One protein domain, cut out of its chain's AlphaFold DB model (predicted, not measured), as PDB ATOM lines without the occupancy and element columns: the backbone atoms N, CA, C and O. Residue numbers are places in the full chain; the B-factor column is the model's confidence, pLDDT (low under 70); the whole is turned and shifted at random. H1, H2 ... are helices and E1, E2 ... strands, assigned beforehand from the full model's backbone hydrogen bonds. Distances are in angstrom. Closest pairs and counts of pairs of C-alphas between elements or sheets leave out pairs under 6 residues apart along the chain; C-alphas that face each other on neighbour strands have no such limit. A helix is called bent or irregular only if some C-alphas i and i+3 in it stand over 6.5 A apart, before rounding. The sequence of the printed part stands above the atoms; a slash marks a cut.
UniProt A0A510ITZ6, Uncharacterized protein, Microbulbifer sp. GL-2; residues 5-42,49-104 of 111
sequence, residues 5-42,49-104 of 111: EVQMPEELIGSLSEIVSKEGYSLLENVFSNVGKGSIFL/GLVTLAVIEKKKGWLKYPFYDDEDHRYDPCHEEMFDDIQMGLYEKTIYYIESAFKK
ATOM      1  N   GLU A   5     -30.533 -49.304  64.607       94.12
ATOM      2  CA  GLU A   5     -30.640 -49.562  66.032       94.12
ATOM      3  C   GLU A   5     -30.119 -50.968  66.329       94.12
ATOM      4  O   GLU A   5     -30.525 -51.934  65.680       94.12
ATOM      5  N   VAL A   6     -29.219 -51.071  67.300       94.38
ATOM      6  CA  VAL A   6     -28.685 -52.330  67.807       94.38
ATOM      7  C   VAL A   6     -29.061 -52.438  69.273       94.38
ATOM      8  O   VAL A   6     -28.633 -51.628  70.095       94.38
ATOM      9  N   GLN A   7     -29.885 -53.433  69.579       94.19
ATOM     10  CA  GLN A   7     -30.316 -53.761  70.933       94.19
ATOM     11  C   GLN A   7     -29.275 -54.680  71.565       94.19
ATOM     12  O   GLN A   7     -28.988 -55.740  71.014       94.19
ATOM     13  N   MET A   8     -28.703 -54.283  72.698       92.94
ATOM     14  CA  MET A   8     -27.661 -55.041  73.385       92.94
ATOM     15  C   MET A   8     -27.692 -54.801  74.907       92.94
ATOM     16  O   MET A   8     -28.176 -53.765  75.363       92.94
ATOM     17  N   PRO A   9     -27.188 -55.742  75.722       93.06
ATOM     18  CA  PRO A   9     -27.152 -55.590  77.171       93.06
ATOM     19  C   PRO A   9     -26.387 -54.335  77.599       93.06
ATOM     20  O   PRO A   9     -25.334 -54.024  77.042       93.06
ATOM     21  N   GLU A  10     -26.885 -53.645  78.627       91.62
ATOM     22  CA  GLU A  10     -26.242 -52.436  79.164       91.62
ATOM     23  C   GLU A  10     -24.820 -52.711  79.665       91.62
ATOM     24  O   GLU A  10     -23.939 -51.878  79.482       91.62
ATOM     25  N   GLU A  11     -24.574 -53.902  80.216       91.88
ATOM     26  CA  GLU A  11     -23.237 -54.344  80.630       91.88
ATOM     27  C   GLU A  11     -22.259 -54.375  79.449       91.88
ATOM     28  O   GLU A  11     -21.164 -53.831  79.545       91.88
ATOM     29  N   LEU A  12     -22.680 -54.929  78.305       94.06
ATOM     30  CA  LEU A  12     -21.852 -54.985  77.099       94.06
ATOM     31  C   LEU A  12     -21.569 -53.580  76.554       94.06
ATOM     32  O   LEU A  12     -20.443 -53.285  76.157       94.06
ATOM     33  N   ILE A  13     -22.578 -52.704  76.564       94.69
ATOM     34  CA  ILE A  13     -22.412 -51.293  76.191       94.69
ATOM     35  C   ILE A  13     -21.396 -50.612  77.108       94.69
ATOM     36  O   ILE A  13     -20.523 -49.895  76.620       94.69
ATOM     37  N   GLY A  14     -21.498 -50.849  78.418       93.12
ATOM     38  CA  GLY A  14     -20.565 -50.338  79.416       93.12
ATOM     39  C   GLY A  14     -19.134 -50.769  79.114       93.12
ATOM     40  O   GLY A  14     -18.271 -49.911  78.930       93.12
ATOM     41  N   SER A  15     -18.899 -52.075  78.951       94.50
ATOM     42  CA  SER A  15     -17.571 -52.615  78.645       94.50
ATOM     43  C   SER A  15     -16.987 -52.044  77.349       94.50
ATOM     44  O   SER A  15     -15.831 -51.624  77.324       94.50
ATOM     45  N   LEU A  16     -17.778 -51.973  76.273       95.44
ATOM     46  CA  LEU A  16     -17.319 -51.412  74.998       95.44
ATOM     47  C   LEU A  16     -17.001 -49.914  75.109       95.44
ATOM     48  O   LEU A  16     -15.982 -49.464  74.584       95.44
ATOM     49  N   SER A  17     -17.844 -49.152  75.808       95.00
ATOM     50  CA  SER A  17     -17.646 -47.718  76.043       95.00
ATOM     51  C   SER A  17     -16.370 -47.446  76.843       95.00
ATOM     52  O   SER A  17     -15.580 -46.571  76.481       95.00
ATOM     53  N   GLU A  18     -16.116 -48.240  77.888       95.00
ATOM     54  CA  GLU A  18     -14.891 -48.152  78.685       95.00
ATOM     55  C   GLU A  18     -13.641 -48.417  77.843       95.00
ATOM     56  O   GLU A  18     -12.679 -47.651  77.923       95.00
ATOM     57  N   ILE A  19     -13.660 -49.452  76.994       95.75
ATOM     58  CA  ILE A  19     -12.541 -49.765  76.092       95.75
ATOM     59  C   ILE A  19     -12.317 -48.617  75.104       95.75
ATOM     60  O   ILE A  19     -11.190 -48.145  74.957       95.75
ATOM     61  N   VAL A  20     -13.380 -48.126  74.462       96.06
ATOM     62  CA  VAL A  20     -13.295 -47.020  73.494       96.06
ATOM     63  C   VAL A  20     -12.726 -45.759  74.131       96.06
ATOM     64  O   VAL A  20     -11.846 -45.127  73.544       96.06
ATOM     65  N   SER A  21     -13.183 -45.413  75.336       94.38
ATOM     66  CA  SER A  21     -12.688 -44.249  76.072       94.38
ATOM     67  C   SER A  21     -11.225 -44.418  76.487       94.38
ATOM     68  O   SER A  21     -10.421 -43.507  76.287       94.38
ATOM     69  N   LYS A  22     -10.862 -45.590  77.017       95.81
ATOM     70  CA  LYS A  22      -9.504 -45.893  77.482       95.81
ATOM     71  C   LYS A  22      -8.479 -45.886  76.349       95.81
ATOM     72  O   LYS A  22      -7.379 -45.371  76.528       95.81
ATOM     73  N   GLU A  23      -8.822 -46.480  75.211       94.88
ATOM     74  CA  GLU A  23      -7.906 -46.653  74.079       94.88
ATOM     75  C   GLU A  23      -7.970 -45.477  73.084       94.88
ATOM     76  O   GLU A  23      -7.120 -45.369  72.199       94.88
ATOM     77  N   GLY A  24      -8.947 -44.572  73.231       93.88
ATOM     78  CA  GLY A  24      -9.078 -43.369  72.407       93.88
ATOM     79  C   GLY A  24      -9.537 -43.650  70.974       93.88
ATOM     80  O   GLY A  24      -9.061 -43.012  70.033       93.88
ATOM     81  N   TYR A  25     -10.442 -44.614  70.778       95.44
ATOM     82  CA  TYR A  25     -10.944 -44.977  69.449       95.44
ATOM     83  C   TYR A  25     -11.933 -43.933  68.913       95.44
ATOM     84  O   TYR A  25     -13.146 -44.050  69.076       95.44
ATOM     85  N   SER A  26     -11.405 -42.919  68.224       93.81
ATOM     86  CA  SER A  26     -12.159 -41.761  67.718       93.81
ATOM     87  C   SER A  26     -13.330 -42.110  66.792       93.81
ATOM     88  O   SER A  26     -14.347 -41.420  66.812       93.81
ATOM     89  N   LEU A  27     -13.235 -43.204  66.024       94.25
ATOM     90  CA  LEU A  27     -14.341 -43.690  65.185       94.25
ATOM     91  C   LEU A  27     -15.599 -44.018  66.011       94.25
ATOM     92  O   LEU A  27     -16.717 -43.872  65.526       94.25
ATOM     93  N   LEU A  28     -15.417 -44.453  67.259       95.19
ATOM     94  CA  LEU A  28     -16.477 -44.956  68.132       95.19
ATOM     95  C   LEU A  28     -16.835 -43.986  69.269       95.19
ATOM     96  O   LEU A  28     -17.761 -44.256  70.028       95.19
ATOM     97  N   GLU A  29     -16.145 -42.849  69.380       89.19
ATOM     98  CA  GLU A  29     -16.265 -41.904  70.503       89.19
ATOM     99  C   GLU A  29     -17.709 -41.421  70.725       89.19
ATOM    100  O   GLU A  29     -18.166 -41.279  71.858       89.19
ATOM    101  N   ASN A  30     -18.462 -41.242  69.635       89.19
ATOM    102  CA  ASN A  30     -19.834 -40.736  69.681       89.19
ATOM    103  C   ASN A  30     -20.911 -41.834  69.720       89.19
ATOM    104  O   ASN A  30     -22.097 -41.529  69.855       89.19
ATOM    105  N   VAL A  31     -20.527 -43.110  69.590       91.44
ATOM    106  CA  VAL A  31     -21.478 -44.236  69.552       91.44
ATOM    107  C   VAL A  31     -22.232 -44.359  70.876       91.44
ATOM    108  O   VAL A  31     -23.433 -44.629  70.889       91.44
ATOM    109  N   PHE A  32     -21.540 -44.106  71.988       90.12
ATOM    110  CA  PHE A  32     -22.053 -44.318  73.343       90.12
ATOM    111  C   PHE A  32     -22.584 -43.046  74.018       90.12
ATOM    112  O   PHE A  32     -22.980 -43.078  75.180       90.12
ATOM    113  N   SER A  33     -22.637 -41.912  73.316       81.31
ATOM    114  CA  SER A  33     -23.082 -40.639  73.906       81.31
ATOM    115  C   SER A  33     -24.601 -40.558  74.110       81.31
ATOM    116  O   SER A  33     -25.069 -39.758  74.913       81.31
ATOM    117  N   ASN A  34     -25.375 -41.376  73.386       69.25
ATOM    118  CA  ASN A  34     -26.842 -41.392  73.412       69.25
ATOM    119  C   ASN A  34     -27.382 -42.821  73.589       69.25
ATOM    120  O   ASN A  34     -28.213 -43.282  72.806       69.25
ATOM    121  N   VAL A  35     -26.889 -43.538  74.602       76.31
ATOM    122  CA  VAL A  35     -27.372 -44.887  74.927       76.31
ATOM    123  C   VAL A  35     -28.765 -44.778  75.551       76.31
ATOM    124  O   VAL A  35     -28.921 -44.332  76.687       76.31
ATOM    125  N   GLY A  36     -29.799 -45.176  74.813       64.31
ATOM    126  CA  GLY A  36     -31.162 -45.258  75.336       64.31
ATOM    127  C   GLY A  36     -31.510 -46.700  75.693       64.31
ATOM    128  O   GLY A  36     -31.511 -47.532  74.797       64.31
ATOM    129  N   LYS A  37     -31.834 -47.007  76.959       72.56
ATOM    130  CA  LYS A  37     -32.392 -48.307  77.418       72.56
ATOM    131  C   LYS A  37     -31.771 -49.564  76.761       72.56
ATOM    132  O   LYS A  37     -32.507 -50.404  76.251       72.56
ATOM    133  N   GLY A  38     -30.443 -49.680  76.717       80.31
ATOM    134  CA  GLY A  38     -29.786 -50.843  76.097       80.31
ATOM    135  C   GLY A  38     -29.787 -50.850  74.561       80.31
ATOM    136  O   GLY A  38     -29.724 -51.903  73.935       80.31
ATOM    137  N   SER A  39     -29.869 -49.682  73.925       89.00
ATOM    138  CA  SER A  39     -29.782 -49.551  72.470       89.00
ATOM    139  C   SER A  39     -28.759 -48.503  72.057       89.00
ATOM    140  O   SER A  39     -28.627 -47.449  72.692       89.00
ATOM    141  N   ILE A  40     -28.041 -48.802  70.975       93.38
ATOM    142  CA  ILE A  40     -27.129 -47.875  70.303       93.38
ATOM    143  C   ILE A  40     -27.473 -47.797  68.819       93.38
ATOM    144  O   ILE A  40     -27.984 -48.748  68.232       93.38
ATOM    145  N   PHE A  41     -27.188 -46.660  68.192       93.50
ATOM    146  CA  PHE A  41     -27.436 -46.463  66.766       93.50
ATOM    147  C   PHE A  41     -26.118 -46.454  66.014       93.50
ATOM    148  O   PHE A  41     -25.330 -45.526  66.186       93.50
ATOM    149  N   LEU A  42     -25.910 -47.432  65.139       94.69
ATOM    150  CA  LEU A  42     -24.667 -47.611  64.398       94.69
ATOM    151  C   LEU A  42     -24.876 -47.395  62.908       94.69
ATOM    152  O   LEU A  42     -25.832 -47.885  62.308       94.69
ATOM    153  N   GLY A  49     -16.235 -50.991  62.993       96.75
ATOM    154  CA  GLY A  49     -15.366 -50.532  64.070       96.75
ATOM    155  C   GLY A  49     -15.550 -51.328  65.364       96.75
ATOM    156  O   GLY A  49     -14.559 -51.750  65.962       96.75
ATOM    157  N   LEU A  50     -16.792 -51.588  65.784       96.81
ATOM    158  CA  LEU A  50     -17.065 -52.393  66.980       96.81
ATOM    159  C   LEU A  50     -16.693 -53.869  66.804       96.81
ATOM    160  O   LEU A  50     -16.135 -54.455  67.731       96.81
ATOM    161  N   VAL A  51     -16.945 -54.466  65.633       96.56
ATOM    162  CA  VAL A  51     -16.488 -55.838  65.341       96.56
ATOM    163  C   VAL A  51     -14.962 -55.907  65.391       96.56
ATOM    164  O   VAL A  51     -14.397 -56.786  66.041       96.56
ATOM    165  N   THR A  52     -14.283 -54.937  64.779       97.50
ATOM    166  CA  THR A  52     -12.818 -54.851  64.786       97.50
ATOM    167  C   THR A  52     -12.269 -54.709  66.205       97.50
ATOM    168  O   THR A  52     -11.312 -55.398  66.562       97.50
ATOM    169  N   LEU A  53     -12.885 -53.866  67.040       97.25
ATOM    170  CA  LEU A  53     -12.542 -53.733  68.458       97.25
ATOM    171  C   LEU A  53     -12.655 -55.084  69.169       97.25
ATOM    172  O   LEU A  53     -11.713 -55.507  69.837       97.25
ATOM    173  N   ALA A  54     -13.770 -55.788  68.984       96.88
ATOM    174  CA  ALA A  54     -14.004 -57.084  69.607       96.88
ATOM    175  C   ALA A  54     -12.923 -58.112  69.211       96.88
ATOM    176  O   ALA A  54     -12.382 -58.819  70.065       96.88
ATOM    177  N   VAL A  55     -12.553 -58.157  67.925       96.56
ATOM    178  CA  VAL A  55     -11.465 -59.004  67.399       96.56
ATOM    179  C   VAL A  55     -10.117 -58.635  68.028       96.56
ATOM    180  O   VAL A  55      -9.337 -59.521  68.385       96.56
ATOM    181  N   ILE A  56      -9.823 -57.339  68.170       96.69
ATOM    182  CA  ILE A  56      -8.593 -56.856  68.812       96.69
ATOM    183  C   ILE A  56      -8.529 -57.332  70.264       96.69
ATOM    184  O   ILE A  56      -7.501 -57.874  70.672       96.69
ATOM    185  N   GLU A  57      -9.609 -57.175  71.028       97.00
ATOM    186  CA  GLU A  57      -9.644 -57.594  72.430       97.00
ATOM    187  C   GLU A  57      -9.512 -59.112  72.574       97.00
ATOM    188  O   GLU A  57      -8.723 -59.569  73.402       97.00
ATOM    189  N   LYS A  58     -10.139 -59.904  71.694       96.56
ATOM    190  CA  LYS A  58      -9.901 -61.356  71.637       96.56
ATOM    191  C   LYS A  58      -8.425 -61.681  71.398       96.56
ATOM    192  O   LYS A  58      -7.854 -62.513  72.101       96.56
ATOM    193  N   LYS A  59      -7.772 -61.012  70.442       96.44
ATOM    194  CA  LYS A  59      -6.340 -61.225  70.150       96.44
ATOM    195  C   LYS A  59      -5.443 -60.800  71.317       96.44
ATOM    196  O   LYS A  59      -4.475 -61.498  71.615       96.44
ATOM    197  N   LYS A  60      -5.763 -59.699  72.006       95.50
ATOM    198  CA  LYS A  60      -5.079 -59.286  73.246       95.50
ATOM    199  C   LYS A  60      -5.249 -60.343  74.341       95.50
ATOM    200  O   LYS A  60      -4.263 -60.702  74.982       95.50
ATOM    201  N   GLY A  61      -6.465 -60.864  74.516       95.69
ATOM    202  CA  GLY A  61      -6.770 -61.957  75.439       95.69
ATOM    203  C   GLY A  61      -5.935 -63.199  75.147       95.69
ATOM    204  O   GLY A  61      -5.278 -63.710  76.045       95.69
ATOM    205  N   TRP A  62      -5.857 -63.603  73.877       93.38
ATOM    206  CA  TRP A  62      -5.088 -64.774  73.447       93.38
ATOM    207  C   TRP A  62      -3.596 -64.642  73.779       93.38
ATOM    208  O   TRP A  62      -2.965 -65.586  74.247       93.38
ATOM    209  N   LEU A  63      -3.030 -63.443  73.600       95.69
ATOM    210  CA  LEU A  63      -1.640 -63.159  73.970       95.69
ATOM    211  C   LEU A  63      -1.417 -63.135  75.487       95.69
ATOM    212  O   LEU A  63      -0.318 -63.442  75.948       95.69
ATOM    213  N   LYS A  64      -2.426 -62.718  76.256       95.94
ATOM    214  CA  LYS A  64      -2.327 -62.545  77.709       95.94
ATOM    215  C   LYS A  64      -2.582 -63.842  78.476       95.94
ATOM    216  O   LYS A  64      -1.956 -64.050  79.511       95.94
ATOM    217  N   TYR A  65      -3.447 -64.703  77.950       95.88
ATOM    218  CA  TYR A  65      -3.879 -65.956  78.563       95.88
ATOM    219  C   TYR A  65      -3.634 -67.136  77.605       95.88
ATOM    220  O   TYR A  65      -4.568 -67.814  77.196       95.88
ATOM    221  N   PRO A  66      -2.378 -67.411  77.210       94.94
ATOM    222  CA  PRO A  66      -2.062 -68.359  76.135       94.94
ATOM    223  C   PRO A  66      -2.302 -69.836  76.485       94.94
ATOM    224  O   PRO A  66      -2.070 -70.697  75.643       94.94
ATOM    225  N   PHE A  67      -2.707 -70.135  77.721       96.31
ATOM    226  CA  PHE A  67      -2.890 -71.499  78.235       96.31
ATOM    227  C   PHE A  67      -4.341 -71.755  78.656       96.31
ATOM    228  O   PHE A  67      -4.591 -72.459  79.624       96.31
ATOM    229  N   TYR A  68      -5.283 -71.116  77.965       94.56
ATOM    230  CA  TYR A  68      -6.714 -71.243  78.233       94.56
ATOM    231  C   TYR A  68      -7.301 -72.582  77.751       94.56
ATOM    232  O   TYR A  68      -8.355 -72.981  78.219       94.56
ATOM    233  N   ASP A  69      -6.639 -73.245  76.798       91.69
ATOM    234  CA  ASP A  69      -7.107 -74.470  76.141       91.69
ATOM    235  C   ASP A  69      -6.875 -75.693  77.041       91.69
ATOM    236  O   ASP A  69      -5.723 -76.007  77.363       91.69
ATOM    237  N   ASP A  70      -7.955 -76.365  77.447       93.25
ATOM    238  CA  ASP A  70      -7.942 -77.532  78.338       93.25
ATOM    239  C   ASP A  70      -7.367 -78.797  77.679       93.25
ATOM    240  O   ASP A  70      -7.016 -79.760  78.373       93.25
ATOM    241  N   GLU A  71      -7.162 -78.769  76.358       94.62
ATOM    242  CA  GLU A  71      -6.429 -79.792  75.616       94.62
ATOM    243  C   GLU A  71      -4.899 -79.540  75.577       94.62
ATOM    244  O   GLU A  71      -4.133 -80.462  75.264       94.62
ATOM    245  N   ASP A  72      -4.402 -78.336  75.920       92.38
ATOM    246  CA  ASP A  72      -2.957 -78.038  75.979       92.38
ATOM    247  C   ASP A  72      -2.341 -78.568  77.290       92.38
ATOM    248  O   ASP A  72      -2.794 -78.295  78.397       92.38
ATOM    249  N   HIS A  73      -1.208 -79.270  77.194       94.88
ATOM    250  CA  HIS A  73      -0.422 -79.732  78.350       94.88
ATOM    251  C   HIS A  73      -0.014 -78.641  79.363       94.88
ATOM    252  O   HIS A  73       0.409 -78.972  80.474       94.88
ATOM    253  N   ARG A  74      -0.066 -77.361  78.978       96.44
ATOM    254  CA  ARG A  74       0.244 -76.195  79.822       96.44
ATOM    255  C   ARG A  74      -0.999 -75.513  80.386       96.44
ATOM    256  O   ARG A  74      -0.828 -74.449  80.975       96.44
ATOM    257  N   TYR A  75      -2.184 -76.088  80.180       96.06
ATOM    258  CA  TYR A  75      -3.468 -75.546  80.609       96.06
ATOM    259  C   TYR A  75      -3.413 -74.932  82.011       96.06
ATOM    260  O   TYR A  75      -2.893 -75.529  82.962       96.06
ATOM    261  N   ASP A  76      -3.976 -73.734  82.114       96.56
ATOM    262  CA  ASP A  76      -4.161 -73.003  83.353       96.56
ATOM    263  C   ASP A  76      -5.640 -72.579  83.459       96.56
ATOM    264  O   ASP A  76      -6.092 -71.752  82.662       96.56
ATOM    265  N   PRO A  77      -6.403 -73.087  84.447       95.56
ATOM    266  CA  PRO A  77      -7.814 -72.737  84.613       95.56
ATOM    267  C   PRO A  77      -8.038 -71.238  84.862       95.56
ATOM    268  O   PRO A  77      -9.085 -70.702  84.511       95.56
ATOM    269  N   CYS A  78      -7.055 -70.524  85.423       96.06
ATOM    270  CA  CYS A  78      -7.141 -69.071  85.557       96.06
ATOM    271  C   CYS A  78      -6.969 -68.360  84.208       96.06
ATOM    272  O   CYS A  78      -7.481 -67.257  84.031       96.06
ATOM    273  N   HIS A  79      -6.240 -68.946  83.254       97.00
ATOM    274  CA  HIS A  79      -6.179 -68.415  81.894       97.00
ATOM    275  C   HIS A  79      -7.492 -68.654  81.146       97.00
ATOM    276  O   HIS A  79      -7.923 -67.753  80.433       97.00
ATOM    277  N   GLU A  80      -8.125 -69.813  81.336       95.38
ATOM    278  CA  GLU A  80      -9.446 -70.119  80.770       95.38
ATOM    279  C   GLU A  80     -10.507 -69.130  81.244       95.38
ATOM    280  O   GLU A  80     -11.064 -68.413  80.418       95.38
ATOM    281  N   GLU A  81     -10.696 -68.991  82.560       95.25
ATOM    282  CA  GLU A  81     -11.689 -68.075  83.142       95.25
ATOM    283  C   GLU A  81     -11.533 -66.644  82.596       95.25
ATOM    284  O   GLU A  81     -12.490 -66.017  82.141       95.25
ATOM    285  N   MET A  82     -10.294 -66.145  82.562       94.50
ATOM    286  CA  MET A  82     -10.009 -64.788  82.096       94.50
ATOM    287  C   MET A  82     -10.133 -64.625  80.575       94.50
ATOM    288  O   MET A  82     -10.349 -63.506  80.095       94.50
ATOM    289  N   PHE A  83      -9.935 -65.694  79.800       94.88
ATOM    290  CA  PHE A  83     -10.093 -65.665  78.350       94.88
ATOM    291  C   PHE A  83     -11.560 -65.809  77.941       94.88
ATOM    292  O   PHE A  83     -11.984 -65.107  77.023       94.88
ATOM    293  N   ASP A  84     -12.350 -66.610  78.654       92.56
ATOM    294  CA  ASP A  84     -13.790 -66.779  78.438       92.56
ATOM    295  C   ASP A  84     -14.566 -65.477  78.648       92.56
ATOM    296  O   ASP A  84     -15.434 -65.132  77.837       92.56
ATOM    297  N   ASP A  85     -14.198 -64.693  79.662       91.50
ATOM    298  CA  ASP A  85     -14.750 -63.352  79.873       91.50
ATOM    299  C   ASP A  85     -14.555 -62.449  78.642       91.50
ATOM    300  O   ASP A  85     -15.421 -61.643  78.295       91.50
ATOM    301  N   ILE A  86     -13.440 -62.604  77.925       92.81
ATOM    302  CA  ILE A  86     -13.170 -61.854  76.695       92.81
ATOM    303  C   ILE A  86     -13.898 -62.494  75.512       92.81
ATOM    304  O   ILE A  86     -14.576 -61.797  74.754       92.81
ATOM    305  N   GLN A  87     -13.754 -63.805  75.323       92.19
ATOM    306  CA  GLN A  87     -14.293 -64.509  74.171       92.19
ATOM    307  C   GLN A  87     -15.824 -64.501  74.193       92.19
ATOM    308  O   GLN A  87     -16.442 -63.972  73.271       92.19
ATOM    309  N   MET A  88     -16.440 -65.042  75.240       90.31
ATOM    310  CA  MET A  88     -17.895 -65.121  75.350       90.31
ATOM    311  C   MET A  88     -18.508 -63.817  75.870       90.31
ATOM    312  O   MET A  88     -19.618 -63.449  75.479       90.31
ATOM    313  N   GLY A  89     -17.818 -63.116  76.773       89.50
ATOM    314  CA  GLY A  89     -18.353 -61.917  77.421       89.50
ATOM    315  C   GLY A  89     -18.305 -60.660  76.552       89.50
ATOM    316  O   GLY A  89     -19.223 -59.842  76.636       89.50
ATOM    317  N   LEU A  90     -17.303 -60.532  75.678       93.94
ATOM    318  CA  LEU A  90     -17.137 -59.371  74.802       93.94
ATOM    319  C   LEU A  90     -17.243 -59.762  73.323       93.94
ATOM    320  O   LEU A  90     -18.152 -59.308  72.635       93.94
ATOM    321  N   TYR A  91     -16.354 -60.627  72.835       95.94
ATOM    322  CA  TYR A  91     -16.197 -60.897  71.405       95.94
ATOM    323  C   TYR A  91     -17.452 -61.489  70.748       95.94
ATOM    324  O   TYR A  91     -18.019 -60.884  69.833       95.94
ATOM    325  N   GLU A  92     -17.915 -62.645  71.224       94.56
ATOM    326  CA  GLU A  92     -19.051 -63.352  70.625       94.56
ATOM    327  C   GLU A  92     -20.351 -62.559  70.777       94.56
ATOM    328  O   GLU A  92     -21.130 -62.459  69.827       94.56
ATOM    329  N   LYS A  93     -20.561 -61.923  71.938       95.69
ATOM    330  CA  LYS A  93     -21.731 -61.069  72.174       95.69
ATOM    331  C   LYS A  93     -21.745 -59.856  71.249       95.69
ATOM    332  O   LYS A  93     -22.788 -59.576  70.657       95.69
ATOM    333  N   THR A  94     -20.626 -59.148  71.091       95.38
ATOM    334  CA  THR A  94     -20.555 -57.993  70.187       95.38
ATOM    335  C   THR A  94     -20.901 -58.391  68.755       95.38
ATOM    336  O   THR A  94     -21.740 -57.734  68.139       95.38
ATOM    337  N   ILE A  95     -20.335 -59.493  68.249       94.69
ATOM    338  CA  ILE A  95     -20.653 -59.997  66.904       94.69
ATOM    339  C   ILE A  95     -22.134 -60.351  66.803       94.69
ATOM    340  O   ILE A  95     -22.813 -59.856  65.906       94.69
ATOM    341  N   TYR A  96     -22.653 -61.139  67.746       94.50
ATOM    342  CA  TYR A  96     -24.047 -61.575  67.747       94.50
ATOM    343  C   TYR A  96     -25.028 -60.399  67.657       94.50
ATOM    344  O   TYR A  96     -25.922 -60.393  66.805       94.50
ATOM    345  N   TYR A  97     -24.865 -59.378  68.507       94.94
ATOM    346  CA  TYR A  97     -25.792 -58.247  68.519       94.94
ATOM    347  C   TYR A  97     -25.653 -57.374  67.272       94.94
ATOM    348  O   TYR A  97     -26.670 -56.942  66.726       94.94
ATOM    349  N   ILE A  98     -24.438 -57.164  66.766       94.31
ATOM    350  CA  ILE A  98     -24.237 -56.411  65.523       94.31
ATOM    351  C   ILE A  98     -24.860 -57.162  64.339       94.31
ATOM    352  O   ILE A  98     -25.658 -56.582  63.600       94.31
ATOM    353  N   GLU A  99     -24.605 -58.462  64.191       92.88
ATOM    354  CA  GLU A  99     -25.207 -59.268  63.123       92.88
ATOM    355  C   GLU A  99     -26.733 -59.372  63.228       92.88
ATOM    356  O   GLU A  99     -27.400 -59.554  62.213       92.88
ATOM    357  N   SER A 100     -27.314 -59.214  64.423       92.00
ATOM    358  CA  SER A 100     -28.775 -59.192  64.583       92.00
ATOM    359  C   SER A 100     -29.440 -57.965  63.938       92.00
ATOM    360  O   SER A 100     -30.605 -58.027  63.542       92.00
ATOM    361  N   ALA A 101     -28.704 -56.856  63.811       91.62
ATOM    362  CA  ALA A 101     -29.193 -55.597  63.250       91.62
ATOM    363  C   ALA A 101     -28.729 -55.354  61.800       91.62
ATOM    364  O   ALA A 101     -29.361 -54.600  61.049       91.62
ATOM    365  N   PHE A 102     -27.634 -55.987  61.385       91.81
ATOM    366  CA  PHE A 102     -27.040 -55.899  60.048       91.81
ATOM    367  C   PHE A 102     -27.281 -57.198  59.261       91.81
ATOM    368  O   PHE A 102     -27.992 -58.078  59.743       91.81
ATOM    369  N   LYS A 103     -26.840 -57.320  57.999       85.94
ATOM    370  CA  LYS A 103     -27.013 -58.612  57.315       85.94
ATOM    371  C   LYS A 103     -25.933 -59.563  57.815       85.94
ATOM    372  O   LYS A 103     -24.767 -59.195  57.924       85.94
ATOM    373  N   LYS A 104     -26.326 -60.806  58.082       80.12
ATOM    374  CA  LYS A 104     -25.385 -61.873  58.420       80.12
ATOM    375  C   LYS A 104     -24.309 -61.997  57.334       80.12
ATOM    376  O   LYS A 104     -24.657 -62.043  56.150       80.12
TER     377      LYS A 104
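Overview. This is residues 5 to 42 and 49 to 104 of the 111 residues of an uncharacterized protein of Microbulbifer sp. GL-2 (UniProt A0A510ITZ6). A small antiparallel sheet of two strands, E1 and E2, lies at one end of a long helical hairpin, H2 and H3, with H1 set crosswise near that end. H3 is bent but runs nearly straight. The printed part has 94 residues, with E1, H1, E2, H2, H3 in order; it is mostly helix, only just compact, close to loose, with radius of gyration of the C-alphas 14.5 A, and spans 46 by 27 by 21 A.

Arrangement. E1, residues 5 to 7, and E2, 39 to 42, are antiparallel; N 6 and O 40 are within hydrogen-bond range, 2.8 A. H3, residues 77 to 101, was assigned as one helix by its hydrogen bonds but is bent, C-alphas 89 and 92 being 7.0 A apart, with arms H3a, 77 to 89, and H3b, 92 to 101. The closest C-alphas of E1 and H3b, Val 6 and Ala 101, are 5.6 A apart. H2, residues 49 to 64, touches H3a with 57 to 62 alone, a hairpin; the closest C-alphas, Gly 61 and Phe 83, are 5.8 A apart. H1, residues 10 to 23, and H3b are close but not clearly touching; the closest C-alphas, Leu 12 and Thr 94, are 7.6 A apart. O i to N i+4 pairs are within hydrogen-bond range throughout H1 and H2, 8 of 9 in H3a and 5 of 6 in H3b.

Along the chain. E1 begins at C-alpha 5 (-30.640, -49.562, 66.032); H3b ends at C-alpha 101 (-29.193, -55.597, 63.250). First to last C-alpha, H2 measures 22.4 A and H1 19.9 A.

Size, cuts and confidence. The C-alphas farthest apart, Asn 34 and His 73, are 46.8 A apart. Residues 43 to 48 are cut out, with 9.8 A between C-alphas 42 and 49. The links H1 to E2 and H2 to H3 are long. Residues 34 and 36 have pLDDT under 70.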